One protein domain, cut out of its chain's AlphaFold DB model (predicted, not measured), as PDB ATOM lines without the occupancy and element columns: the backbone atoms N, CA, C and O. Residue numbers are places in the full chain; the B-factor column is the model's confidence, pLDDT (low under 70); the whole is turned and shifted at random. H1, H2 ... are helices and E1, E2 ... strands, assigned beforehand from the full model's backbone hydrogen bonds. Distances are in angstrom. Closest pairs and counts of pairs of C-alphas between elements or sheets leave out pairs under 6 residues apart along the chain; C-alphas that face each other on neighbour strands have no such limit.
ATOM      1  N   GLN A 922     144.054 271.909 229.841       60.62
ATOM      2  CA  GLN A 922     143.700 272.744 230.991       60.62
ATOM      3  C   GLN A 922     142.215 273.120 231.075       60.62
ATOM      4  O   GLN A 922     141.743 273.471 232.154       60.62
ATOM      5  N   THR A 923     141.439 273.028 229.988       63.78
ATOM      6  CA  THR A 923     140.008 273.361 230.071       63.78
ATOM      7  C   THR A 923     139.232 272.234 230.765       63.78
ATOM      8  O   THR A 923     139.265 271.101 230.262       63.78
ATOM      9  N   PRO A 924     138.510 272.515 231.867       62.69
ATOM     10  CA  PRO A 924     137.848 271.491 232.667       62.69
ATOM     11  C   PRO A 924     136.712 270.796 231.903       62.69
ATOM     12  O   PRO A 924     136.047 271.402 231.055       62.69
ATOM     13  N   ARG A 925     136.505 269.512 232.226       67.44
ATOM     14  CA  ARG A 925     135.279 268.756 231.943       67.44
ATOM     15  C   ARG A 925     134.497 268.659 233.237       67.44
ATOM     16  O   ARG A 925     135.048 268.250 234.255       67.44
ATOM     17  N   LEU A 926     133.252 269.096 233.202       71.69
ATOM     18  CA  LEU A 926     132.395 269.201 234.375       71.69
ATOM     19  C   LEU A 926     131.095 268.399 234.209       71.69
ATOM     20  O   LEU A 926     130.510 267.992 235.210       71.69
ATOM     21  N   LEU A 927     130.660 268.158 232.970       81.06
ATOM     22  CA  LEU A 927     129.474 267.390 232.606       81.06
ATOM     23  C   LEU A 927     129.913 266.188 231.754       81.06
ATOM     24  O   LEU A 927     129.960 266.241 230.529       81.06
ATOM     25  N   GLU A 928     130.277 265.090 232.418       77.75
ATOM     26  CA  GLU A 928     130.773 263.862 231.778       77.75
ATOM     27  C   GLU A 928     129.632 263.009 231.194       77.75
ATOM     28  O   GLU A 928     129.330 261.920 231.680       77.75
ATOM     29  N   VAL A 929     128.972 263.515 230.151       86.50
ATOM     30  CA  VAL A 929     127.839 262.847 229.490       86.50
ATOM     31  C   VAL A 929     128.120 262.674 227.994       86.50
ATOM     32  O   VAL A 929     128.608 263.616 227.365       86.50
ATOM     33  N   PRO A 930     127.822 261.507 227.386       83.81
ATOM     34  CA  PRO A 930     127.900 261.357 225.937       83.81
ATOM     35  C   PRO A 930     126.908 262.286 225.222       83.81
ATOM     36  O   PRO A 930     125.714 262.266 225.509       83.81
ATOM     37  N   GLU A 931     127.399 263.066 224.253       84.62
ATOM     38  CA  GLU A 931     126.593 264.023 223.476       84.62
ATOM     39  C   GLU A 931     125.320 263.394 222.869       84.62
ATOM     40  O   GLU A 931     124.242 263.932 223.118       84.62
ATOM     41  N   PRO A 932     125.366 262.218 222.198       84.12
ATOM     42  CA  PRO A 932     124.167 261.634 221.586       84.12
ATOM     43  C   PRO A 932     123.093 261.242 222.605       84.12
ATOM     44  O   PRO A 932     121.901 261.275 222.299       84.12
ATOM     45  N   ASP A 933     123.508 260.876 223.820       91.31
ATOM     46  CA  ASP A 933     122.585 260.500 224.888       91.31
ATOM     47  C   ASP A 933     121.880 261.733 225.455       91.31
ATOM     48  O   ASP A 933     120.687 261.675 225.764       91.31
ATOM     49  N   LEU A 934     122.599 262.859 225.567       91.31
ATOM     50  CA  LEU A 934     122.002 264.121 225.988       91.31
ATOM     51  C   LEU A 934     121.088 264.692 224.901       91.31
ATOM     52  O   LEU A 934     119.954 265.055 225.197       91.31
ATOM     53  N   GLU A 935     121.540 264.730 223.651       88.00
ATOM     54  CA  GLU A 935     120.743 265.187 222.510       88.00
ATOM     55  C   GLU A 935     119.446 264.381 222.370       88.00
ATOM     56  O   GLU A 935     118.358 264.957 222.311       88.00
ATOM     57  N   GLY A 936     119.526 263.048 222.449       87.12
ATOM     58  CA  GLY A 936     118.349 262.177 222.464       87.12
ATOM     59  C   GLY A 936     117.415 262.433 223.654       87.12
ATOM     60  O   GLY A 936     116.196 262.309 223.524       87.12
ATOM     61  N   ALA A 937     117.957 262.840 224.805       90.69
ATOM     62  CA  ALA A 937     117.169 263.221 225.974       90.69
ATOM     63  C   ALA A 937     116.536 264.619 225.872       90.69
ATOM     64  O   ALA A 937     115.534 264.871 226.546       90.69
ATOM     65  N   LEU A 938     117.081 265.516 225.050       90.50
ATOM     66  CA  LEU A 938     116.576 266.871 224.800       90.50
ATOM     67  C   LEU A 938     115.554 266.922 223.655       90.50
ATOM     68  O   LEU A 938     114.685 267.798 223.628       90.50
ATOM     69  N   ASP A 939     115.606 265.939 222.760       86.44
ATOM     70  CA  ASP A 939     114.825 265.877 221.530       86.44
ATOM     71  C   ASP A 939     113.317 266.101 221.734       86.44
ATOM     72  O   ASP A 939     112.664 265.416 222.523       86.44
ATOM     73  N   GLY A 940     112.742 267.100 221.066       81.31
ATOM     74  CA  GLY A 940     111.322 267.451 221.189       81.31
ATOM     75  C   GLY A 940     110.900 268.198 222.466       81.31
ATOM     76  O   GLY A 940     109.740 268.612 222.551       81.31
ATOM     77  N   LEU A 941     111.800 268.421 223.434       86.88
ATOM     78  CA  LEU A 941     111.548 269.270 224.614       86.88
ATOM     79  C   LEU A 941     112.188 270.655 224.517       86.88
ATOM     80  O   LEU A 941     111.659 271.583 225.114       86.88
ATOM     81  N   VAL A 942     113.279 270.793 223.769       87.00
ATOM     82  CA  VAL A 942     113.943 272.074 223.466       87.00
ATOM     83  C   VAL A 942     114.028 272.281 221.956       87.00
ATOM     84  O   VAL A 942     113.949 271.311 221.193       87.00
ATOM     85  N   GLY A 943     114.106 273.537 221.510       82.50
ATOM     86  CA  GLY A 943     114.183 273.862 220.082       82.50
ATOM     87  C   GLY A 943     115.351 273.148 219.391       82.50
ATOM     88  O   GLY A 943     116.470 273.198 219.893       82.50
ATOM     89  N   TYR A 944     115.090 272.479 218.261       82.19
ATOM     90  CA  TYR A 944     116.105 271.809 217.439       82.19
ATOM     91  C   TYR A 944     116.434 272.638 216.195       82.19
ATOM     92  O   TYR A 944     115.530 273.077 215.478       82.19
ATOM     93  N   TYR A 945     117.727 272.780 215.920       76.50
ATOM     94  CA  TYR A 945     118.299 273.572 214.843       76.50
ATOM     95  C   TYR A 945     119.348 272.729 214.091       76.50
ATOM     96  O   TYR A 945     120.391 272.358 214.648       76.50
ATOM     97  N   PRO A 946     119.076 272.345 212.830       67.19
ATOM     98  CA  PRO A 946     119.910 271.402 212.085       67.19
ATOM     99  C   PRO A 946     121.318 271.922 211.755       67.19
ATOM    100  O   PRO A 946     122.156 271.134 211.323       67.19
ATOM    101  N   GLU A 947     121.586 273.212 211.946       65.75
ATOM    102  CA  GLU A 947     122.855 273.876 211.631       65.75
ATOM    103  C   GLU A 947     123.962 273.671 212.683       65.75
ATOM    104  O   GLU A 947     125.101 274.059 212.431       65.75
ATOM    105  N   GLY A 948     123.658 273.071 213.840       67.31
ATOM    106  CA  GLY A 948     124.662 272.735 214.859       67.31
ATOM    107  C   GLY A 948     125.737 271.738 214.387       67.31
ATOM    108  O   GLY A 948     125.634 271.126 213.324       67.31
ATOM    109  N   THR A 949     126.778 271.558 215.203       67.06
ATOM    110  CA  THR A 949     127.877 270.598 214.981       67.06
ATOM    111  C   THR A 949     128.013 269.571 216.116       67.06
ATOM    112  O   THR A 949     129.023 268.875 216.196       67.06
ATOM    113  N   GLY A 950     127.008 269.456 216.996       68.38
ATOM    114  CA  GLY A 950     127.007 268.519 218.130       68.38
ATOM    115  C   GLY A 950     127.822 269.000 219.338       68.38
ATOM    116  O   GLY A 950     128.670 268.275 219.852       68.38
ATOM    117  N   GLY A 951     127.621 270.254 219.762       79.12
ATOM    118  CA  GLY A 951     128.362 270.890 220.861       79.12
ATOM    119  C   GLY A 951     127.567 271.210 222.134       79.12
ATOM    120  O   GLY A 951     128.036 272.021 222.937       79.12
ATOM    121  N   THR A 952     126.379 270.632 222.326       88.25
ATOM    122  CA  THR A 952     125.439 270.984 223.407       88.25
ATOM    123  C   THR A 952     126.057 270.797 224.796       88.25
ATOM    124  O   THR A 952     126.066 271.741 225.591       88.25
ATOM    125  N   VAL A 953     126.626 269.618 225.093       88.50
ATOM    126  CA  VAL A 953     127.269 269.327 226.395       88.50
ATOM    127  C   VAL A 953     128.370 270.347 226.664       88.50
ATOM    128  O   VAL A 953     128.438 270.947 227.741       88.50
ATOM    129  N   ARG A 954     129.217 270.591 225.660       84.56
ATOM    130  CA  ARG A 954     130.385 271.456 225.810       84.56
ATOM    131  C   ARG A 954     130.010 272.924 226.012       84.56
ATOM    132  O   ARG A 954     130.635 273.593 226.835       84.56
ATOM    133  N   GLN A 955     128.998 273.429 225.307       88.56
ATOM    134  CA  GLN A 955     128.506 274.792 225.527       88.56
ATOM    135  C   GLN A 955     127.969 274.981 226.950       88.56
ATOM    136  O   GLN A 955     128.275 275.995 227.579       88.56
ATOM    137  N   ILE A 956     127.225 274.001 227.479       91.25
ATOM    138  CA  ILE A 956     126.696 274.032 228.851       91.25
ATOM    139  C   ILE A 956     127.840 274.125 229.878       91.25
ATOM    140  O   ILE A 956     127.790 274.962 230.786       91.25
ATOM    141  N   GLU A 957     128.895 273.315 229.723       89.38
ATOM    142  CA  GLU A 957     130.075 273.343 230.602       89.38
ATOM    143  C   GLU A 957     130.773 274.704 230.600       89.38
ATOM    144  O   GLU A 957     131.059 275.265 231.659       89.38
ATOM    145  N   LEU A 958     131.050 275.236 229.407       87.69
ATOM    146  CA  LEU A 958     131.778 276.491 229.237       87.69
ATOM    147  C   LEU A 958     130.970 277.679 229.747       87.69
ATOM    148  O   LEU A 958     131.525 278.553 230.413       87.69
ATOM    149  N   ALA A 959     129.657 277.682 229.508       90.81
ATOM    150  CA  ALA A 959     128.767 278.700 230.041       90.81
ATOM    151  C   ALA A 959     128.764 278.707 231.567       90.81
ATOM    152  O   ALA A 959     128.956 279.758 232.181       90.81
ATOM    153  N   ALA A 960     128.626 277.539 232.195       91.50
ATOM    154  CA  ALA A 960     128.705 277.426 233.646       91.50
ATOM    155  C   ALA A 960     130.073 277.875 234.188       91.50
ATOM    156  O   ALA A 960     130.125 278.656 235.140       91.50
ATOM    157  N   ALA A 961     131.170 277.426 233.571       89.06
ATOM    158  CA  ALA A 961     132.535 277.729 233.992       89.06
ATOM    159  C   ALA A 961     132.861 279.231 233.896       89.06
ATOM    160  O   ALA A 961     133.417 279.807 234.841       89.06
ATOM    161  N   PHE A 962     132.475 279.881 232.793       91.31
ATOM    162  CA  PHE A 962     132.661 281.316 232.573       91.31
ATOM    163  C   PHE A 962     131.819 282.147 233.547       91.31
ATOM    164  O   PHE A 962     132.337 283.029 234.242       91.31
ATOM    165  N   LEU A 963     130.528 281.818 233.691       91.12
ATOM    166  CA  LEU A 963     129.634 282.506 234.626       91.12
ATOM    167  C   LEU A 963     130.093 282.338 236.085       91.12
ATOM    168  O   LEU A 963     129.961 283.276 236.877       91.12
ATOM    169  N   ALA A 964     130.706 281.200 236.429       89.62
ATOM    170  CA  ALA A 964     131.315 280.953 237.738       89.62
ATOM    171  C   ALA A 964     132.638 281.712 237.939       89.62
ATOM    172  O   ALA A 964     133.018 281.980 239.072       89.62
ATOM    173  N   GLY A 965     133.314 282.109 236.855       87.81
ATOM    174  CA  GLY A 965     134.617 282.789 236.896       87.81
ATOM    175  C   GLY A 965     135.810 281.847 236.979       87.81
ATOM    176  O   GLY A 965     136.895 282.285 237.333       87.81
ATOM    177  N   SER A 966     135.602 280.571 236.661       86.00
ATOM    178  CA  SER A 966     136.674 279.569 236.604       86.00
ATOM    179  C   SER A 966     137.486 279.614 235.305       86.00
ATOM    180  O   SER A 966     138.591 279.087 235.269       86.00
ATOM    181  N   ILE A 967     136.949 280.251 234.259       86.06
ATOM    182  CA  ILE A 967     137.633 280.531 232.991       86.06
ATOM    183  C   ILE A 967     137.341 281.972 232.558       86.06
ATOM    184  O   ILE A 967     136.311 282.541 232.943       86.06
ATOM    185  N   ASP A 968     138.228 282.547 231.752       85.75
ATOM    186  CA  ASP A 968     138.035 283.858 231.137       85.75
ATOM    187  C   ASP A 968     137.177 283.788 229.859       85.75
ATOM    188  O   ASP A 968     136.791 282.719 229.373       85.75
ATOM    189  N   GLY A 969     136.823 284.966 229.337       83.75
ATOM    190  CA  GLY A 969     136.002 285.084 228.133       83.75
ATOM    191  C   GLY A 969     136.707 284.558 226.888       83.75
ATOM    192  O   GLY A 969     136.058 283.975 226.028       83.75
ATOM    193  N   GLU A 970     138.027 284.701 226.806       81.94
ATOM    194  CA  GLU A 970     138.812 284.230 225.668       81.94
ATOM    195  C   GLU A 970     138.806 282.698 225.572       81.94
ATOM    196  O   GLU A 970     138.533 282.143 224.508       81.94
ATOM    197  N   THR A 971     138.998 282.007 226.698       80.75
ATOM    198  CA  THR A 971     138.923 280.543 226.799       80.75
ATOM    199  C   THR A 971     137.520 280.037 226.475       80.75
ATOM    200  O   THR A 971     137.373 279.059 225.742       80.75
ATOM    201  N   ALA A 972     136.474 280.701 226.980       82.00
ATOM    202  CA  ALA A 972     135.090 280.339 226.668       82.00
ATOM    203  C   ALA A 972     134.781 280.525 225.173       82.00
ATOM    204  O   ALA A 972     134.227 279.631 224.529       82.00
ATOM    205  N   MET A 973     135.200 281.657 224.601       83.38
ATOM    206  CA  MET A 973     134.982 281.968 223.194       83.38
ATOM    207  C   MET A 973     135.842 281.123 222.263       83.38
ATOM    208  O   MET A 973     135.405 280.876 221.144       83.38
ATOM    209  N   ALA A 974     137.000 280.598 222.676       76.44
ATOM    210  CA  ALA A 974     137.823 279.726 221.831       76.44
ATOM    211  C   ALA A 974     137.041 278.516 221.280       76.44
ATOM    212  O   ALA A 974     137.284 278.071 220.164       76.44
ATOM    213  N   HIS A 975     136.025 278.055 222.005       72.62
ATOM    214  CA  HIS A 975     135.190 276.907 221.658       72.62
ATOM    215  C   HIS A 975     133.931 277.237 220.831       72.62
ATOM    216  O   HIS A 975     133.267 276.315 220.365       72.62
ATOM    217  N   TRP A 976     133.621 278.522 220.630       74.56
ATOM    218  CA  TRP A 976     132.401 279.026 219.981       74.56
ATOM    219  C   TRP A 976     132.007 278.305 218.693       74.56
ATOM    220  O   TRP A 976     131.017 277.593 218.669       74.56
ATOM    221  N   ALA A 977     132.818 278.467 217.643       66.56
ATOM    222  CA  ALA A 977     132.514 278.004 216.293       66.56
ATOM    223  C   ALA A 977     132.773 276.500 216.098       66.56
ATOM    224  O   ALA A 977     132.495 275.957 215.037       66.56
ATOM    225  N   VAL A 978     133.380 275.839 217.091       67.12
ATOM    226  CA  VAL A 978     133.712 274.405 217.040       67.12
ATOM    227  C   VAL A 978     132.580 273.572 217.638       67.12
ATOM    228  O   VAL A 978     132.335 272.447 217.210       67.12
ATOM    229  N   HIS A 979     131.874 274.124 218.623       74.69
ATOM    230  CA  HIS A 979     130.848 273.424 219.380       74.69
ATOM    231  C   HIS A 979     129.478 274.064 219.169       74.69
ATOM    232  O   HIS A 979     128.826 274.413 220.146       74.69
ATOM    233  N   GLY A 980     129.028 274.214 217.921       79.38
ATOM    234  CA  GLY A 980     127.674 274.677 217.616       79.38
ATOM    235  C   GLY A 980     126.626 273.691 218.142       79.38
ATOM    236  O   GLY A 980     126.722 272.484 217.908       79.38
ATOM    237  N   SER A 981     125.627 274.173 218.874       85.25
ATOM    238  CA  SER A 981     124.601 273.308 219.467       85.25
ATOM    239  C   SER A 981     123.480 273.035 218.469       85.25
ATOM    240  O   SER A 981     122.973 273.965 217.839       85.25
ATOM    241  N   HIS A 982     123.046 271.777 218.366       82.56
ATOM    242  CA  HIS A 982     121.816 271.426 217.648       82.56
ATOM    243  C   HIS A 982     120.555 271.798 218.420       82.56
ATOM    244  O   HIS A 982     119.480 271.880 217.838       82.56
ATOM    245  N   TYR A 983     120.669 272.001 219.727       87.62
ATOM    246  CA  TYR A 983     119.531 272.259 220.592       87.62
ATOM    247  C   TYR A 983     119.686 273.603 221.293       87.62
ATOM    248  O   TYR A 983     120.764 273.920 221.806       87.62
ATOM    249  N   ASP A 984     118.607 274.375 221.384       88.25
ATOM    250  CA  ASP A 984     118.579 275.531 222.277       88.25
ATOM    251  C   ASP A 984     118.382 275.082 223.726       88.25
ATOM    252  O   ASP A 984     117.316 275.194 224.334       88.25
ATOM    253  N   TRP A 985     119.469 274.575 224.301       90.88
ATOM    254  CA  TRP A 985     119.522 274.160 225.693       90.88
ATOM    255  C   TRP A 985     119.259 275.321 226.666       90.88
ATOM    256  O   TRP A 985     118.945 275.074 227.832       90.88
ATOM    257  N   THR A 986     119.339 276.587 226.229       90.38
ATOM    258  CA  THR A 986     119.072 277.740 227.104       90.38
ATOM    259  C   THR A 986     117.602 277.835 227.519       90.38
ATOM    260  O   THR A 986     117.304 278.426 228.558       90.38
ATOM    261  N   GLU A 987     116.684 277.180 226.794       88.75
ATOM    262  CA  GLU A 987     115.268 277.038 227.174       88.75
ATOM    263  C   GLU A 987     115.068 276.228 228.469       88.75
ATOM    264  O   GLU A 987     114.033 276.352 229.130       88.75
ATOM    265  N   LEU A 988     116.069 275.435 228.876       91.00
ATOM    266  CA  LEU A 988     116.057 274.696 230.142       91.00
ATOM    267  C   LEU A 988     116.230 275.612 231.356       91.00
ATOM    268  O   LEU A 988     115.832 275.243 232.465       91.00
ATOM    269  N   ALA A 989     116.824 276.796 231.189       88.38
ATOM    270  CA  ALA A 989     117.047 277.708 232.298       88.38
ATOM    271  C   ALA A 989     115.702 278.061 232.961       88.38
ATOM    272  O   ALA A 989     114.734 278.452 232.307       88.38
ATOM    273  N   GLY A 990     115.609 277.847 234.275       85.38
ATOM    274  CA  GLY A 990     114.377 278.036 235.044       85.38
ATOM    275  C   GLY A 990     113.333 276.915 234.928       85.38
ATOM    276  O   GLY A 990     112.511 276.797 235.833       85.38
ATOM    277  N   ARG A 991     113.384 276.057 233.896       89.56
ATOM    278  CA  ARG A 991     112.356 275.033 233.583       89.56
ATOM    279  C   ARG A 991     112.889 273.595 233.482       89.56
ATOM    280  O   ARG A 991     112.140 272.672 233.169       89.56
ATOM    281  N   ILE A 992     114.172 273.374 233.779       91.50
ATOM    282  CA  ILE A 992     114.872 272.088 233.598       91.50
ATOM    283  C   ILE A 992     114.214 270.899 234.323       91.50
ATOM    284  O   ILE A 992     114.402 269.751 233.927       91.50
ATOM    285  N   GLY A 993     113.402 271.158 235.356       87.75
ATOM    286  CA  GLY A 993     112.664 270.125 236.088       87.75
ATOM    287  C   GLY A 993     111.790 269.239 235.191       87.75
ATOM    288  O   GLY A 993     111.649 268.053 235.488       87.75
ATOM    289  N   GLY A 994     111.294 269.763 234.063       87.81
ATOM    290  CA  GLY A 994     110.497 268.998 233.097       87.81
ATOM    291  C   GLY A 994     111.222 267.789 232.494       87.81
ATOM    292  O   GLY A 994     110.578 266.780 232.203       87.81
ATOM    293  N   LEU A 995     112.561 267.815 232.407       92.88
ATOM    294  CA  LEU A 995     113.353 266.649 231.983       92.88
ATOM    295  C   LEU A 995     113.180 265.453 232.930       92.88
ATOM    296  O   LEU A 995     113.324 264.304 232.510       92.88
ATOM    297  N   GLY A 996     112.820 265.706 234.193       93.25
ATOM    298  CA  GLY A 996     112.519 264.668 235.170       93.25
ATOM    299  C   GLY A 996     111.362 263.769 234.743       93.25
ATOM    300  O   GLY A 996     111.456 262.560 234.927       93.25
ATOM    301  N   VAL A 997     110.312 264.323 234.119       93.06
ATOM    302  CA  VAL A 997     109.147 263.550 233.643       93.06
ATOM    303  C   VAL A 997     109.577 262.535 232.584       93.06
ATOM    304  O   VAL A 997     109.231 261.358 232.672       93.06
ATOM    305  N   ARG A 998     110.405 262.972 231.628       92.81
ATOM    306  CA  ARG A 998     111.000 262.094 230.614       92.81
ATOM    307  C   ARG A 998     111.898 261.041 231.256       92.81
ATOM    308  O   ARG A 998     111.717 259.854 231.000       92.81
ATOM    309  N   ALA A 999     112.831 261.445 232.115       95.06
ATOM    310  CA  ALA A 999     113.774 260.522 232.746       95.06
ATOM    311  C   ALA A 999     113.092 259.491 233.657       95.06
ATOM    312  O   ALA A 999     113.576 258.365 233.763       95.06
ATOM    313  N   ALA A1000     111.971 259.848 234.289       94.94
ATOM    314  CA  ALA A1000     111.195 258.949 235.133       94.94
ATOM    315  C   ALA A1000     110.449 257.871 234.332       94.94
ATOM    316  O   ALA A1000     110.184 256.815 234.895       94.94
ATOM    317  N   SER A1001     110.136 258.093 233.052       93.94
ATOM    318  CA  SER A1001     109.346 257.166 232.234       93.94
ATOM    319  C   SER A1001     110.127 255.925 231.783       93.94
ATOM    320  O   SER A1001     111.280 256.024 231.368       93.94
ATOM    321  N   ALA A1002     109.479 254.755 231.785       93.19
ATOM    322  CA  ALA A1002     110.062 253.499 231.301       93.19
ATOM    323  C   ALA A1002     110.261 253.431 229.776       93.19
ATOM    324  O   ALA A1002     110.992 252.566 229.304       93.19
ATOM    325  N   VAL A1003     109.638 254.327 229.000       91.00
ATOM    326  CA  VAL A1003     109.852 254.384 227.540       91.00
ATOM    327  C   VAL A1003     111.126 255.138 227.146       91.00
ATOM    328  O   VAL A1003     111.506 255.130 225.976       91.00
ATOM    329  N   THR A1004     111.783 255.784 228.112       91.25
ATOM    330  CA  THR A1004     113.048 256.494 227.921       91.25
ATOM    331  C   THR A1004     114.220 255.513 228.019       91.25
ATOM    332  O   THR A1004     114.346 254.823 229.034       91.25
ATOM    333  N   PRO A1005     115.119 255.458 227.018       92.06
ATOM    334  CA  PRO A1005     116.325 254.636 227.082       92.06
ATOM    335  C   PRO A1005     117.177 254.911 228.331       92.06
ATOM    336  O   PRO A1005     117.332 256.056 228.759       92.06
ATOM    337  N   ALA A1006     117.797 253.864 228.885       93.19
ATOM    338  CA  ALA A1006     118.608 253.965 230.105       93.19
ATOM    339  C   ALA A1006     119.789 254.948 229.972       93.19
ATOM    340  O   ALA A1006     120.118 255.658 230.927       93.19
ATOM    341  N   ALA A1007     120.390 255.033 228.781       93.19
ATOM    342  CA  ALA A1007     121.452 255.989 228.482       93.19
ATOM    343  C   ALA A1007     120.956 257.443 228.602       93.19
ATOM    344  O   ALA A1007     121.566 258.252 229.298       93.19
ATOM    345  N   TYR A1008     119.776 257.746 228.047       93.62
ATOM    346  CA  TYR A1008     119.169 259.084 228.103       93.62
ATOM    347  C   TYR A1008     118.800 259.456 229.538       93.62
ATOM    348  O   TYR A1008     119.055 260.571 229.983       93.62
ATOM    349  N   ARG A1009     118.250 258.503 230.304       95.31
ATOM    350  CA  ARG A1009     117.972 258.696 231.735       95.31
ATOM    351  C   ARG A1009     119.238 259.073 232.506       95.31
ATOM    352  O   ARG A1009     119.213 260.025 233.282       95.31
ATOM    353  N   THR A1010     120.333 258.350 232.278       95.81
ATOM    354  CA  THR A1010     121.631 258.609 232.924       95.81
ATOM    355  C   THR A1010     122.155 260.002 232.567       95.81
ATOM    356  O   THR A1010     122.578 260.746 233.454       95.81
ATOM    357  N   ALA A1011     122.036 260.396 231.296       95.44
ATOM    358  CA  ALA A1011     122.410 261.721 230.812       95.44
ATOM    359  C   ALA A1011     121.652 262.855 231.525       95.44
ATOM    360  O   ALA A1011     122.284 263.805 231.992       95.44
ATOM    361  N   VAL A1012     120.320 262.762 231.685       95.81
ATOM    362  CA  VAL A1012     119.576 263.831 232.386       95.81
ATOM    363  C   VAL A1012     119.850 263.847 233.889       95.81
ATOM    364  O   VAL A1012     119.909 264.932 234.460       95.81
ATOM    365  N   ILE A1013     120.081 262.703 234.542       96.06
ATOM    366  CA  ILE A1013     120.484 262.677 235.962       96.06
ATOM    367  C   ILE A1013     121.791 263.458 236.157       96.06
ATOM    368  O   ILE A1013     121.866 264.341 237.018       96.06
ATOM    369  N   ALA A1014     122.798 263.177 235.325       95.69
ATOM    370  CA  ALA A1014     124.073 263.883 235.353       95.69
ATOM    371  C   ALA A1014     123.898 265.386 235.069       95.69
ATOM    372  O   ALA A1014     124.423 266.212 235.822       95.69
ATOM    373  N   LEU A1015     123.085 265.750 234.067       95.94
ATOM    374  CA  LEU A1015     122.763 267.149 233.774       95.94
ATOM    375  C   LEU A1015     122.101 267.844 234.971       95.94
ATOM    376  O   LEU A1015     122.511 268.943 235.323       95.94
ATOM    377  N   LEU A1016     121.115 267.226 235.630       95.56
ATOM    378  CA  LEU A1016     120.417 267.818 236.780       95.56
ATOM    379  C   LEU A1016     121.364 268.071 237.961       95.56
ATOM    380  O   LEU A1016     121.280 269.124 238.602       95.56
ATOM    381  N   ARG A1017     122.282 267.133 238.242       95.00
ATOM    382  CA  ARG A1017     123.306 267.296 239.289       95.00
ATOM    383  C   ARG A1017     124.265 268.435 238.955       95.00
ATOM    384  O   ARG A1017     124.504 269.288 239.811       95.00
ATOM    385  N   PHE A1018     124.763 268.464 237.721       94.50
ATOM    386  CA  PHE A1018     125.632 269.527 237.230       94.50
ATOM    387  C   PHE A1018     124.937 270.892 237.298       94.50
ATOM    388  O   PHE A1018     125.474 271.839 237.872       94.50
ATOM    389  N   TRP A1019     123.698 270.976 236.808       93.31
ATOM    390  CA  TRP A1019     122.912 272.205 236.799       93.31
ATOM    391  C   TRP A1019     122.749 272.759 238.215       93.31
ATOM    392  O   TRP A1019     123.028 273.933 238.445       93.31
ATOM    393  N   ALA A1020     122.412 271.901 239.188       93.12
ATOM    394  CA  ALA A1020     122.262 272.260 240.601       93.12
ATOM    395  C   ALA A1020     123.565 272.693 241.304       93.12
ATOM    396  O   ALA A1020     123.513 273.211 242.423       93.12
ATOM    397  N   ALA A1021     124.728 272.445 240.701       91.31
ATOM    398  CA  ALA A1021     126.031 272.900 241.181       91.31
ATOM    399  C   ALA A1021     126.566 274.115 240.398       91.31
ATOM    400  O   ALA A1021     127.637 274.624 240.721       91.31
ATOM    401  N   SER A1022     125.828 274.589 239.391       91.44
ATOM    402  CA  SER A1022     126.275 275.620 238.457       91.44
ATOM    403  C   SER A1022     125.546 276.961 238.648       91.44
ATOM    404  O   SER A1022     124.436 277.002 239.186       91.44
ATOM    405  N   PRO A1023     126.096 278.074 238.129       90.31
ATOM    406  CA  PRO A1023     125.391 279.358 238.069       90.31
ATOM    407  C   PRO A1023     124.145 279.366 237.168       90.31
ATOM    408  O   PRO A1023     123.427 280.362 237.149       90.31
ATOM    409  N   LEU A1024     123.859 278.287 236.428       91.06
ATOM    410  CA  LEU A1024     122.711 278.198 235.516       91.06
ATOM    411  C   LEU A1024     121.360 278.078 236.250       91.06
ATOM    412  O   LEU A1024     120.305 278.175 235.623       91.06
ATOM    413  N   THR A1025     121.363 277.884 237.576       88.62
ATOM    414  CA  THR A1025     120.157 277.988 238.422       88.62
ATOM    415  C   THR A1025     119.860 279.407 238.907       88.62
ATOM    416  O   THR A1025     118.878 279.600 239.621       88.62
ATOM    417  N   ASP A1026     120.721 280.386 238.612       85.62
ATOM    418  CA  ASP A1026     120.561 281.746 239.126       85.62
ATOM    419  C   ASP A1026     119.307 282.416 238.522       85.62
ATOM    420  O   ASP A1026     119.228 282.583 237.302       85.62
ATOM    421  N   PRO A1027     118.322 282.839 239.339       77.50
ATOM    422  CA  PRO A1027     117.115 283.498 238.845       77.50
ATOM    423  C   PRO A1027     117.369 284.900 238.262       77.50
ATOM    424  O   PRO A1027     116.433 285.505 237.739       77.50
ATOM    425  N   ALA A1028     118.588 285.440 238.376       84.31
ATOM    426  CA  ALA A1028     119.018 286.676 237.720       84.31
ATOM    427  C   ALA A1028     119.585 286.453 236.301       84.31
ATOM    428  O   ALA A1028     120.044 287.407 235.664       84.31
ATOM    429  N   LEU A1029     119.580 285.212 235.801       91.31
ATOM    430  CA  LEU A1029     120.010 284.896 234.443       91.31
ATOM    431  C   LEU A1029     119.023 285.466 233.410       91.31
ATOM    432  O   LEU A1029     117.803 285.432 233.580       91.31
ATOM    433  N   HIS A1030     119.568 285.971 232.314       92.06
ATOM    434  CA  HIS A1030     118.832 286.441 231.153       92.06
ATOM    435  C   HIS A1030     119.295 285.676 229.917       92.06
ATOM    436  O   HIS A1030     120.479 285.363 229.773       92.06
ATOM    437  N   ARG A1031     118.349 285.407 229.019       91.00
ATOM    438  CA  ARG A1031     118.598 284.856 227.686       91.00
ATOM    439  C   ARG A1031     118.418 285.984 226.686       91.00
ATOM    440  O   ARG A1031     117.469 286.764 226.798       91.00
ATOM    441  N   GLY A1032     119.304 286.079 225.711       89.56
ATOM    442  CA  GLY A1032     119.232 287.099 224.681       89.56
ATOM    443  C   GLY A1032     119.536 286.576 223.292       89.56
ATOM    444  O   GLY A1032     119.949 285.434 223.117       89.56
ATOM    445  N   LEU A1033     119.271 287.435 222.317       87.88
ATOM    446  CA  LEU A1033     119.482 287.226 220.898       87.88
ATOM    447  C   LEU A1033     120.408 288.321 220.379       87.88
ATOM    448  O   LEU A1033     120.221 289.499 220.707       87.88
ATOM    449  N   LEU A1034     121.368 287.938 219.550       85.75
ATOM    450  CA  LEU A1034     122.220 288.859 218.807       85.75
ATOM    451  C   LEU A1034     122.340 288.411 217.348       85.75
ATOM    452  O   LEU A1034     122.262 287.221 217.058       85.75
ATOM    453  N   ASP A1035     122.494 289.362 216.442       79.94
ATOM    454  CA  ASP A1035     122.839 289.166 215.039       79.94
ATOM    455  C   ASP A1035     124.336 289.469 214.878       79.94
ATOM    456  O   ASP A1035     124.725 290.626 215.025       79.94
ATOM    457  N   PRO A1036     125.193 288.460 214.657       67.31
ATOM    458  CA  PRO A1036     126.643 288.629 214.639       67.31
ATOM    459  C   PRO A1036     127.180 289.268 213.340       67.31
ATOM    460  O   PRO A1036     128.345 289.053 213.031       67.31
ATOM    461  N   GLY A1037     126.353 289.974 212.559       62.44
ATOM    462  CA  GLY A1037     126.774 290.659 211.329       62.44
ATOM    463  C   GLY A1037     126.696 289.806 210.052       62.44
ATOM    464  O   GLY A1037     126.114 288.718 210.033       62.44
ATOM    465  N   GLU A1038     127.210 290.331 208.932       52.94
ATOM    466  CA  GLU A1038     127.165 289.650 207.626       52.94
ATOM    467  C   GLU A1038     128.168 288.490 207.505       52.94
ATOM    468  O   GLU A1038     129.253 288.497 208.085       52.94
ATOM    469  N   ASP A1039     127.793 287.476 206.715       43.84
ATOM    470  CA  ASP A1039     128.606 286.282 206.485       43.84
ATOM    471  C   ASP A1039     129.976 286.650 205.898       43.84
ATOM    472  O   ASP A1039     130.072 287.203 204.803       43.84
ATOM    473  N   GLY A1040     131.039 286.265 206.601       43.94
ATOM    474  CA  GLY A1040     132.400 286.260 206.068       43.94
ATOM    475  C   GLY A1040     133.390 287.173 206.779       43.94
ATOM    476  O   GLY A1040     134.574 286.831 206.739       43.94
ATOM    477  N   ASP A1041     132.936 288.224 207.478       38.50
ATOM    478  CA  ASP A1041     133.837 289.311 207.903       38.50
ATOM    479  C   ASP A1041     133.773 289.761 209.376       38.50
ATOM    480  O   ASP A1041     134.453 290.715 209.740       38.50
ATOM    481  N   GLU A1042     133.067 289.069 210.277       50.09
ATOM    482  CA  GLU A1042     133.103 289.436 211.703       50.09
ATOM    483  C   GLU A1042     133.794 288.398 212.593       50.09
ATOM    484  O   GLU A1042     133.575 287.183 212.530       50.09
ATOM    485  N   SER A1043     134.674 288.923 213.448       54.16
ATOM    486  CA  SER A1043     135.230 288.203 214.587       54.16
ATOM    487  C   SER A1043     134.086 287.629 215.429       54.16
ATOM    488  O   SER A1043     133.054 288.283 215.577       54.16
ATOM    489  N   PRO A1044     134.238 286.424 216.010       62.22
ATOM    490  CA  PRO A1044     133.210 285.855 216.876       62.22
ATOM    491  C   PRO A1044     132.809 286.874 217.957       62.22
ATOM    492  O   PRO A1044     133.685 287.572 218.481       62.22
ATOM    493  N   PRO A1045     131.516 286.955 218.318       75.19
ATOM    494  CA  PRO A1045     131.042 287.938 219.286       75.19
ATOM    495  C   PRO A1045     131.815 287.793 220.599       75.19
ATOM    496  O   PRO A1045     132.089 286.687 221.044       75.19
ATOM    497  N   VAL A1046     132.194 288.894 221.241       82.19
ATOM    498  CA  VAL A1046     133.120 288.831 222.383       82.19
ATOM    499  C   VAL A1046     132.375 288.566 223.695       82.19
ATOM    500  O   VAL A1046     131.408 289.258 224.026       82.19
ATOM    501  N   ALA A1047     132.857 287.604 224.488       87.94
ATOM    502  CA  ALA A1047     132.412 287.422 225.868       87.94
ATOM    503  C   ALA A1047     132.883 288.590 226.746       87.94
ATOM    504  O   ALA A1047     134.047 288.985 226.708       87.94
ATOM    505  N   ARG A1048     131.988 289.134 227.574       88.75
ATOM    506  CA  ARG A1048     132.272 290.290 228.438       88.75
ATOM    507  C   ARG A1048     132.163 289.894 229.905       88.75
ATOM    508  O   ARG A1048     131.185 289.266 230.304       88.75
ATOM    509  N   SER A1049     133.141 290.296 230.712       89.62
ATOM    510  CA  SER A1049     133.141 290.110 232.166       89.62
ATOM    511  C   SER A1049     133.532 291.422 232.837       89.62
ATOM    512  O   SER A1049     134.633 291.916 232.604       89.62
ATOM    513  N   THR A1050     132.651 291.977 233.669       86.88
ATOM    514  CA  THR A1050     132.911 293.173 234.489       86.88
ATOM    515  C   THR A1050     132.615 292.879 235.965       86.88
ATOM    516  O   THR A1050     132.316 291.738 236.326       86.88
ATOM    517  N   ALA A1051     132.732 293.880 236.843       82.38
ATOM    518  CA  ALA A1051     132.356 293.724 238.249       82.38
ATOM    519  C   ALA A1051     130.827 293.593 238.432       82.38
ATOM    520  O   ALA A1051     130.369 292.988 239.399       82.38
ATOM    521  N   GLU A1052     130.049 294.133 237.492       84.12
ATOM    522  CA  GLU A1052     128.585 294.234 237.516       84.12
ATOM    523  C   GLU A1052     127.880 293.007 236.915       84.12
ATOM    524  O   GLU A1052     126.712 292.741 237.221       84.12
ATOM    525  N   GLY A1053     128.582 292.227 236.087       88.94
ATOM    526  CA  GLY A1053     128.004 291.056 235.448       88.94
ATOM    527  C   GLY A1053     128.909 290.356 234.438       88.94
ATOM    528  O   GLY A1053     130.094 290.653 234.273       88.94
ATOM    529  N   LYS A1054     128.318 289.375 233.758       93.56
ATOM    530  CA  LYS A1054     128.946 288.574 232.707       93.56
ATOM    531  C   LYS A1054     127.968 288.324 231.572       93.56
ATOM    532  O   LYS A1054     126.799 288.034 231.822       93.56
ATOM    533  N   LEU A1055     128.459 288.385 230.340       93.19
ATOM    534  CA  LEU A1055     127.708 288.077 229.129       93.19
ATOM    535  C   LEU A1055     128.528 287.126 228.263       93.19
ATOM    536  O   LEU A1055     129.670 287.426 227.915       93.19
ATOM    537  N   LEU A1056     127.925 285.994 227.921       92.31
ATOM    538  CA  LEU A1056     128.495 284.986 227.046       92.31
ATOM    539  C   LEU A1056     127.539 284.786 225.870       92.31
ATOM    540  O   LEU A1056     126.426 284.298 226.081       92.31
ATOM    541  N   PRO A1057     127.930 285.151 224.643       90.94
ATOM    542  CA  PRO A1057     127.261 284.657 223.442       90.94
ATOM    543  C   PRO A1057     127.101 283.118 223.516       90.94
ATOM    544  O   PRO A1057     127.871 282.489 224.232       90.94
ATOM    545  N   LEU A1058     126.188 282.460 222.783       88.56
ATOM    546  CA  LEU A1058     126.201 281.001 222.492       88.56
ATOM    547  C   LEU A1058     126.020 280.677 220.987       88.56
ATOM    548  O   LEU A1058     125.172 281.288 220.334       88.56
ATOM    549  N   ASP A1059     126.796 279.733 220.426       85.38
ATOM    550  CA  ASP A1059     126.670 279.333 219.009       85.38
ATOM    551  C   ASP A1059     125.489 278.372 218.839       85.38
ATOM    552  O   ASP A1059     125.621 277.160 218.658       85.38
ATOM    553  N   ILE A1060     124.303 278.934 219.021       85.50
ATOM    554  CA  ILE A1060     123.013 278.282 218.870       85.50
ATOM    555  C   ILE A1060     122.313 279.069 217.776       85.50
ATOM    556  O   ILE A1060     122.003 280.247 217.953       85.50
ATOM    557  N   ALA A1061     122.143 278.444 216.617       80.00
ATOM    558  CA  ALA A1061     121.396 279.019 215.511       80.00
ATOM    559  C   ALA A1061     119.933 279.184 215.940       80.00
ATOM    560  O   ALA A1061     119.269 278.202 216.221       80.00
ATOM    561  N   MET A1062     119.416 280.411 216.008       76.81
ATOM    562  CA  MET A1062     118.055 280.673 216.500       76.81
ATOM    563  C   MET A1062     117.036 280.786 215.363       76.81
ATOM    564  O   MET A1062     116.029 281.475 215.491       76.81
ATOM    565  N   HIS A1063     117.286 280.154 214.222       66.56
ATOM    566  CA  HIS A1063     116.528 280.374 212.990       66.56
ATOM    567  C   HIS A1063     115.210 279.593 213.053       66.56
ATOM    568  O   HIS A1063     115.195 278.443 213.457       66.56
ATOM    569  N   PHE A1064     114.077 280.198 212.678       58.66
ATOM    570  CA  PHE A1064     112.723 279.598 212.740       58.66
ATOM    571  C   PHE A1064     112.028 279.518 214.116       58.66
ATOM    572  O   PHE A1064     110.839 279.192 214.143       58.66
ATOM    573  N   GLY A1065     112.673 279.882 215.231       63.03
ATOM    574  CA  GLY A1065     111.990 279.982 216.533       63.03
ATOM    575  C   GLY A1065     111.006 281.160 216.581       63.03
ATOM    576  O   GLY A1065     111.282 282.206 215.992       63.03
ATOM    577  N   GLU A1066     109.877 281.038 217.288       65.81
ATOM    578  CA  GLU A1066     108.857 282.102 217.372       65.81
ATOM    579  C   GLU A1066     109.449 283.432 217.872       65.81
ATOM    580  O   GLU A1066     109.207 284.477 217.272       65.81
ATOM    581  N   TRP A1067     110.329 283.387 218.879       73.00
ATOM    582  CA  TRP A1067     111.024 284.570 219.399       73.00
ATOM    583  C   TRP A1067     111.989 285.219 218.387       73.00
ATOM    584  O   TRP A1067     112.087 286.442 218.326       73.00
ATOM    585  N   SER A1068     112.657 284.430 217.542       68.50
ATOM    586  CA  SER A1068     113.511 284.967 216.471       68.50
ATOM    587  C   SER A1068     112.694 285.580 215.329       68.50
ATOM    588  O   SER A1068     113.067 286.611 214.782       68.50
ATOM    589  N   ARG A1069     111.537 284.985 214.989       66.44
ATOM    590  CA  ARG A1069     110.663 285.438 213.893       66.44
ATOM    591  C   ARG A1069     110.048 286.807 214.168       66.44
ATOM    592  O   ARG A1069     109.692 287.501 213.220       66.44
ATOM    593  N   THR A1070     109.948 287.216 215.436       65.94
ATOM    594  CA  THR A1070     109.527 288.583 215.778       65.94
ATOM    595  C   THR A1070     110.584 289.640 215.433       65.94
ATOM    596  O   THR A1070     110.259 290.823 215.425       65.94
ATOM    597  N   GLN A1071     111.827 289.243 215.132       58.50
ATOM    598  CA  GLN A1071     112.962 290.126 214.845       58.50
ATOM    599  C   GLN A1071     113.321 290.110 213.339       58.50
ATOM    600  O   GLN A1071     114.345 289.569 212.957       58.50
ATOM    601  N   ALA A1072     112.464 290.700 212.488       52.56
ATOM    602  CA  ALA A1072     112.663 290.989 211.047       52.56
ATOM    603  C   ALA A1072     113.166 289.850 210.099       52.56
ATOM    604  O   ALA A1072     113.557 288.756 210.483       52.56
ATOM    605  N   GLY A1073     113.069 290.084 208.781       49.12
ATOM    606  CA  GLY A1073     113.047 289.060 207.716       49.12
ATOM    607  C   GLY A1073     114.357 288.346 207.332       49.12
ATOM    608  O   GLY A1073     114.387 287.716 206.277       49.12
ATOM    609  N   ARG A1074     115.423 288.418 208.138       52.50
ATOM    610  CA  ARG A1074     116.682 287.665 207.934       52.50
ATOM    611  C   ARG A1074     117.032 286.869 209.193       52.50
ATOM    612  O   ARG A1074     118.102 286.996 209.770       52.50
ATOM    613  N   ASN A1075     116.098 286.036 209.642       57.12
ATOM    614  CA  ASN A1075     116.227 285.294 210.895       57.12
ATOM    615  C   ASN A1075     117.250 284.148 210.858       57.12
ATOM    616  O   ASN A1075     117.368 283.495 211.886       57.12
ATOM    617  N   TYR A1076     117.956 283.904 209.740       60.56
ATOM    618  CA  TYR A1076     118.925 282.812 209.548       60.56
ATOM    619  C   TYR A1076     120.343 283.106 210.083       60.56
ATOM    620  O   TYR A1076     121.252 282.321 209.846       60.56
ATOM    621  N   ARG A1077     120.542 284.223 210.803       69.44
ATOM    622  CA  ARG A1077     121.848 284.606 211.394       69.44
ATOM    623  C   ARG A1077     121.839 284.843 212.903       69.44
ATOM    624  O   ARG A1077     122.876 284.768 213.547       69.44
ATOM    625  N   ILE A1078     120.657 285.018 213.488       79.81
ATOM    626  CA  ILE A1078     120.484 285.285 214.920       79.81
ATOM    627  C   ILE A1078     121.051 284.137 215.779       79.81
ATOM    628  O   ILE A1078     120.689 282.974 215.588       79.81
ATOM    629  N   LYS A1079     121.894 284.482 216.757       86.44
ATOM    630  CA  LYS A1079     122.489 283.594 217.765       86.44
ATOM    631  C   LYS A1079     121.970 283.912 219.167       86.44
ATOM    632  O   LYS A1079     121.514 285.027 219.430       86.44
ATOM    633  N   ALA A1080     122.040 282.939 220.073       89.31
ATOM    634  CA  ALA A1080     121.688 283.137 221.478       89.31
ATOM    635  C   ALA A1080     122.835 283.793 222.274       89.31
ATOM    636  O   ALA A1080     123.989 283.777 221.860       89.31
ATOM    637  N   PHE A1081     122.535 284.352 223.446       91.56
ATOM    638  CA  PHE A1081     123.514 284.675 224.488       91.56
ATOM    639  C   PHE A1081     122.909 284.495 225.885       91.56
ATOM    640  O   PHE A1081     121.696 284.614 226.069       91.56
ATOM    641  N   LEU A1082     123.757 284.245 226.882       93.38
ATOM    642  CA  LEU A1082     123.406 284.254 228.300       93.38
ATOM    643  C   LEU A1082     124.057 285.440 229.005       93.38
ATOM    644  O   LEU A1082     125.231 285.740 228.800       93.38
ATOM    645  N   GLN A1083     123.297 286.087 229.882       93.25
ATOM    646  CA  GLN A1083     123.767 287.205 230.689       93.25
ATOM    647  C   GLN A1083     123.398 286.998 232.157       93.25
ATOM    648  O   GLN A1083     122.257 286.677 232.483       93.25
ATOM    649  N   ARG A1084     124.356 287.233 233.054       91.88
ATOM    650  CA  ARG A1084     124.164 287.253 234.507       91.88
ATOM    651  C   ARG A1084     124.603 288.609 235.048       91.88
ATOM    652  O   ARG A1084     125.736 289.011 234.807       91.88
ATOM    653  N   GLY A1085     123.740 289.271 235.812       86.81
ATOM    654  CA  GLY A1085     123.988 290.641 236.271       86.81
ATOM    655  C   GLY A1085     123.658 291.687 235.205       86.81
ATOM    656  O   GLY A1085     123.090 291.368 234.154       86.81
ATOM    657  N   ASP A1086     123.984 292.942 235.495       84.62
ATOM    658  CA  ASP A1086     123.709 294.060 234.594       84.62
ATOM    659  C   ASP A1086     124.905 294.277 233.664       84.62
ATOM    660  O   ASP A1086     126.034 294.441 234.122       84.62
ATOM    661  N   MET A1087     124.668 294.212 232.355       86.69
ATOM    662  CA  MET A1087     125.713 294.278 231.335       86.69
ATOM    663  C   MET A1087     125.283 295.188 230.184       86.69
ATOM    664  O   MET A1087     124.118 295.158 229.776       86.69
ATOM    665  N   PRO A1088     126.222 295.944 229.585       82.50
ATOM    666  CA  PRO A1088     125.960 296.668 228.353       82.50
ATOM    667  C   PRO A1088     125.521 295.714 227.241       82.50
ATOM    668  O   PRO A1088     126.075 294.619 227.096       82.50
ATOM    669  N   ARG A1089     124.576 296.167 226.411       84.88
ATOM    670  CA  ARG A1089     124.087 295.392 225.263       84.88
ATOM    671  C   ARG A1089     125.265 295.004 224.349       84.88
ATOM    672  O   ARG A1089     126.145 295.843 224.109       84.88
ATOM    673  N   PRO A1090     125.329 293.745 223.884       81.81
ATOM    674  CA  PRO A1090     126.345 293.324 222.932       81.81
ATOM    675  C   PRO A1090     126.135 294.029 221.590       81.81
ATOM    676  O   PRO A1090     125.052 294.542 221.294       81.81
ATOM    677  N   GLU A1091     127.184 294.054 220.779       79.12
ATOM    678  CA  GLU A1091     127.043 294.379 219.362       79.12
ATOM    679  C   GLU A1091     126.094 293.374 218.693       79.12
ATOM    680  O   GLU A1091     125.975 292.232 219.147       79.12
ATOM    681  N   GLY A1092     125.323 293.829 217.704       78.44
ATOM    682  CA  GLY A1092     124.307 292.987 217.075       78.44
ATOM    683  C   GLY A1092     123.071 292.693 217.935       78.44
ATOM    684  O   GLY A1092     122.267 291.845 217.574       78.44
ATOM    685  N   PHE A1093     122.882 293.342 219.090       85.69
ATOM    686  CA  PHE A1093     121.751 293.065 219.984       85.69
ATOM    687  C   PHE A1093     120.385 293.070 219.267       85.69
ATOM    688  O   PHE A1093     119.946 294.097 218.749       85.69
ATOM    689  N   ALA A1094     119.675 291.941 219.338       81.88
ATOM    690  CA  ALA A1094     118.337 291.764 218.772       81.88
ATOM    691  C   ALA A1094     117.248 291.658 219.855       81.88
ATOM    692  O   ALA A1094     116.103 292.055 219.643       81.88
ATOM    693  N   GLY A1095     117.574 291.148 221.046       86.44
ATOM    694  CA  GLY A1095     116.617 291.091 222.149       86.44
ATOM    695  C   GLY A1095     117.162 290.434 223.410       86.44
ATOM    696  O   GLY A1095     118.177 289.752 223.382       86.44
ATOM    697  N   ILE A1096     116.472 290.627 224.533       90.38
ATOM    698  CA  ILE A1096     116.780 289.970 225.810       90.38
ATOM    699  C   ILE A1096     115.500 289.757 226.610       90.38
ATOM    700  O   ILE A1096     114.582 290.577 226.551       90.38
ATOM    701  N   ARG A1097     115.425 288.643 227.335       89.25
ATOM    702  CA  ARG A1097     114.322 288.296 228.233       89.25
ATOM    703  C   ARG A1097     114.882 287.673 229.518       89.25
ATOM    704  O   ARG A1097     115.872 286.940 229.454       89.25
ATOM    705  N   PRO A1098     114.276 287.945 230.686       87.44
ATOM    706  CA  PRO A1098     114.641 287.248 231.912       87.44
ATOM    707  C   PRO A1098     114.292 285.763 231.798       87.44
ATOM    708  O   PRO A1098     113.293 285.392 231.176       87.44
ATOM    709  N   VAL A1099     115.104 284.915 232.423       86.88
ATOM    710  CA  VAL A1099     114.783 283.497 232.584       86.88
ATOM    711  C   VAL A1099     113.591 283.343 233.537       86.88
ATOM    712  O   VAL A1099     113.421 284.110 234.487       86.88
ATOM    713  N   ALA A1100     112.729 282.356 233.279       76.50
ATOM    714  CA  ALA A1100     111.558 282.106 234.112       76.50
ATOM    715  C   ALA A1100     111.960 281.700 235.543       76.50
ATOM    716  O   ALA A1100     112.814 280.838 235.740       76.50
ATOM    717  N   ARG A1101     111.291 282.264 236.556       79.69
ATOM    718  CA  ARG A1101     111.386 281.783 237.945       79.69
ATOM    719  C   ARG A1101     110.467 280.573 238.127       79.69
ATOM    720  O   ARG A1101     109.375 280.712 238.672       79.69
ATOM    721  N   GLY A1102     110.886 279.435 237.582       82.31
ATOM    722  CA  GLY A1102     110.106 278.198 237.588       82.31
ATOM    723  C   GLY A1102     110.256 277.361 238.859       82.31
ATOM    724  O   GLY A1102     110.741 277.819 239.897       82.31
ATOM    725  N   TRP A1103     109.852 276.096 238.773       89.62
ATOM    726  CA  TRP A1103     109.862 275.128 239.875       89.62
ATOM    727  C   TRP A1103     111.275 274.810 240.399       89.62
ATOM    728  O   TRP A1103     111.466 274.477 241.581       89.62
ATOM    729  N   SER A1104     112.268 274.908 239.513       85.00
ATOM    730  CA  SER A1104     113.640 274.444 239.719       85.00
ATOM    731  C   SER A1104     114.422 275.265 240.761       85.00
ATOM    732  O   SER A1104     114.847 276.390 240.534       85.00
ATOM    733  N   THR A1105     114.672 274.663 241.928       90.19
ATOM    734  CA  THR A1105     115.619 275.177 242.940       90.19
ATOM    735  C   THR A1105     116.741 274.171 243.157       90.19
ATOM    736  O   THR A1105     116.522 272.972 242.992       90.19
ATOM    737  N   VAL A1106     117.920 274.616 243.606       91.44
ATOM    738  CA  VAL A1106     119.072 273.728 243.882       91.44
ATOM    739  C   VAL A1106     118.676 272.521 244.746       91.44
ATOM    740  O   VAL A1106     119.032 271.385 244.432       91.44
ATOM    741  N   LYS A1107     117.883 272.740 245.808       92.75
ATOM    742  CA  LYS A1107     117.409 271.668 246.698       92.75
ATOM    743  C   LYS A1107     116.494 270.673 245.974       92.75
ATOM    744  O   LYS A1107     116.657 269.468 246.148       92.75
TER     745      LYS A1107
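What this domain is: This is residues 922 to 1107 of the 1229 residues of an uncharacterized protein of Streptomyces sp. WAC 06738 (UniProt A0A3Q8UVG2). A strongly twisted sheet of four antiparallel strands makes one side of this domain, with H2 over one face of it along E2 and E3; farther from the sheet, H1 packs crosswise on the hairpin of H5 and H6. H3 packs on H2, H4 lies nearest the middle, and short H7 lies far from it. The printed part has 186 residues with seven named helices and four named strands, in the order H1 H2 H3 H4 H5 H6 E1 E2 H7 E3 E4; the sheet runs E2 E3 E1 E4. The class is mixed, helices and strands, with under half of the residues in named elements. The whole is compact, with a radius of gyration of the C-alphas of 15.7 A, and spans 47 by 36 by 33 A.

How they stand to each other: Begin at the hub H1, residues 931 to 938. It touches H2, residues 952 to 964, with H2's residues 952 to 953 alone, about perpendicular at 86 degrees; the closest C-alphas are those of Glu 931 and Val 953, 6.1 A apart. H2 and H3, residues 969 to 974, touch as a hairpin, closest at C-alphas 958 and 972, 5.7 A. H4, residues 985 to 988, is close to H2 but not clearly touching, with C-alphas 952 and 985 7.1 A apart. H5, residues 992 to 1000, and H6, residues 1006 to 1021, touch as a hairpin at a shallow tilt of 28 degrees, closest at C-alphas 999 and 1009, 4.7 A. H1 touches H6 at 84 degrees, about perpendicular, with H6's residues 1007 to 1012 alone, closest at C-alphas 933 and 1008, 4.9 A. Look next at E1, residues 1029 to 1034, E2, residues 1053 to 1061, E3, residues 1079 to 1085, and E4, residues 1093 to 1098. H2 is on their sheet, two layers with the helix on one face, at a height of 9.8 A. H3, H4 and H7, residues 1066 to 1069, only graze it. Within hydrogen-bond range are N 1056 and O 1082 of E2 and E3, 2.8 A, N 1032 and O 1081 of E1 and E3, 2.8 A, and N 1031 and O 1097 of E1 and E4, 2.9 A. In H1, H2, H3 and H6 every O i to N i+4 pair is within range; in H5 2 of 5 are, beside 5 of 6 O i to N i+3 pairs; H4 and H7 are too short for an i+4 pair.

Where its parts are: Find C-alpha 931 at (126.593, 264.023, 223.476), where H1 begins. H2 measures 18.4 A, H6 23.2 A and E2 24.2 A. E4 ends at C-alpha 1098, (114.641, 287.248, 231.912).

The domain as a whole: The C-alphas farthest apart, of Ala 1002 and Asp 1041, are 48.9 A apart. The printed part has no cut; the links H1 to H2 and E1 to E2 are long. Confidence is under 70 in 34 residues, among them 1036 to 1044 and 1068 to 1077.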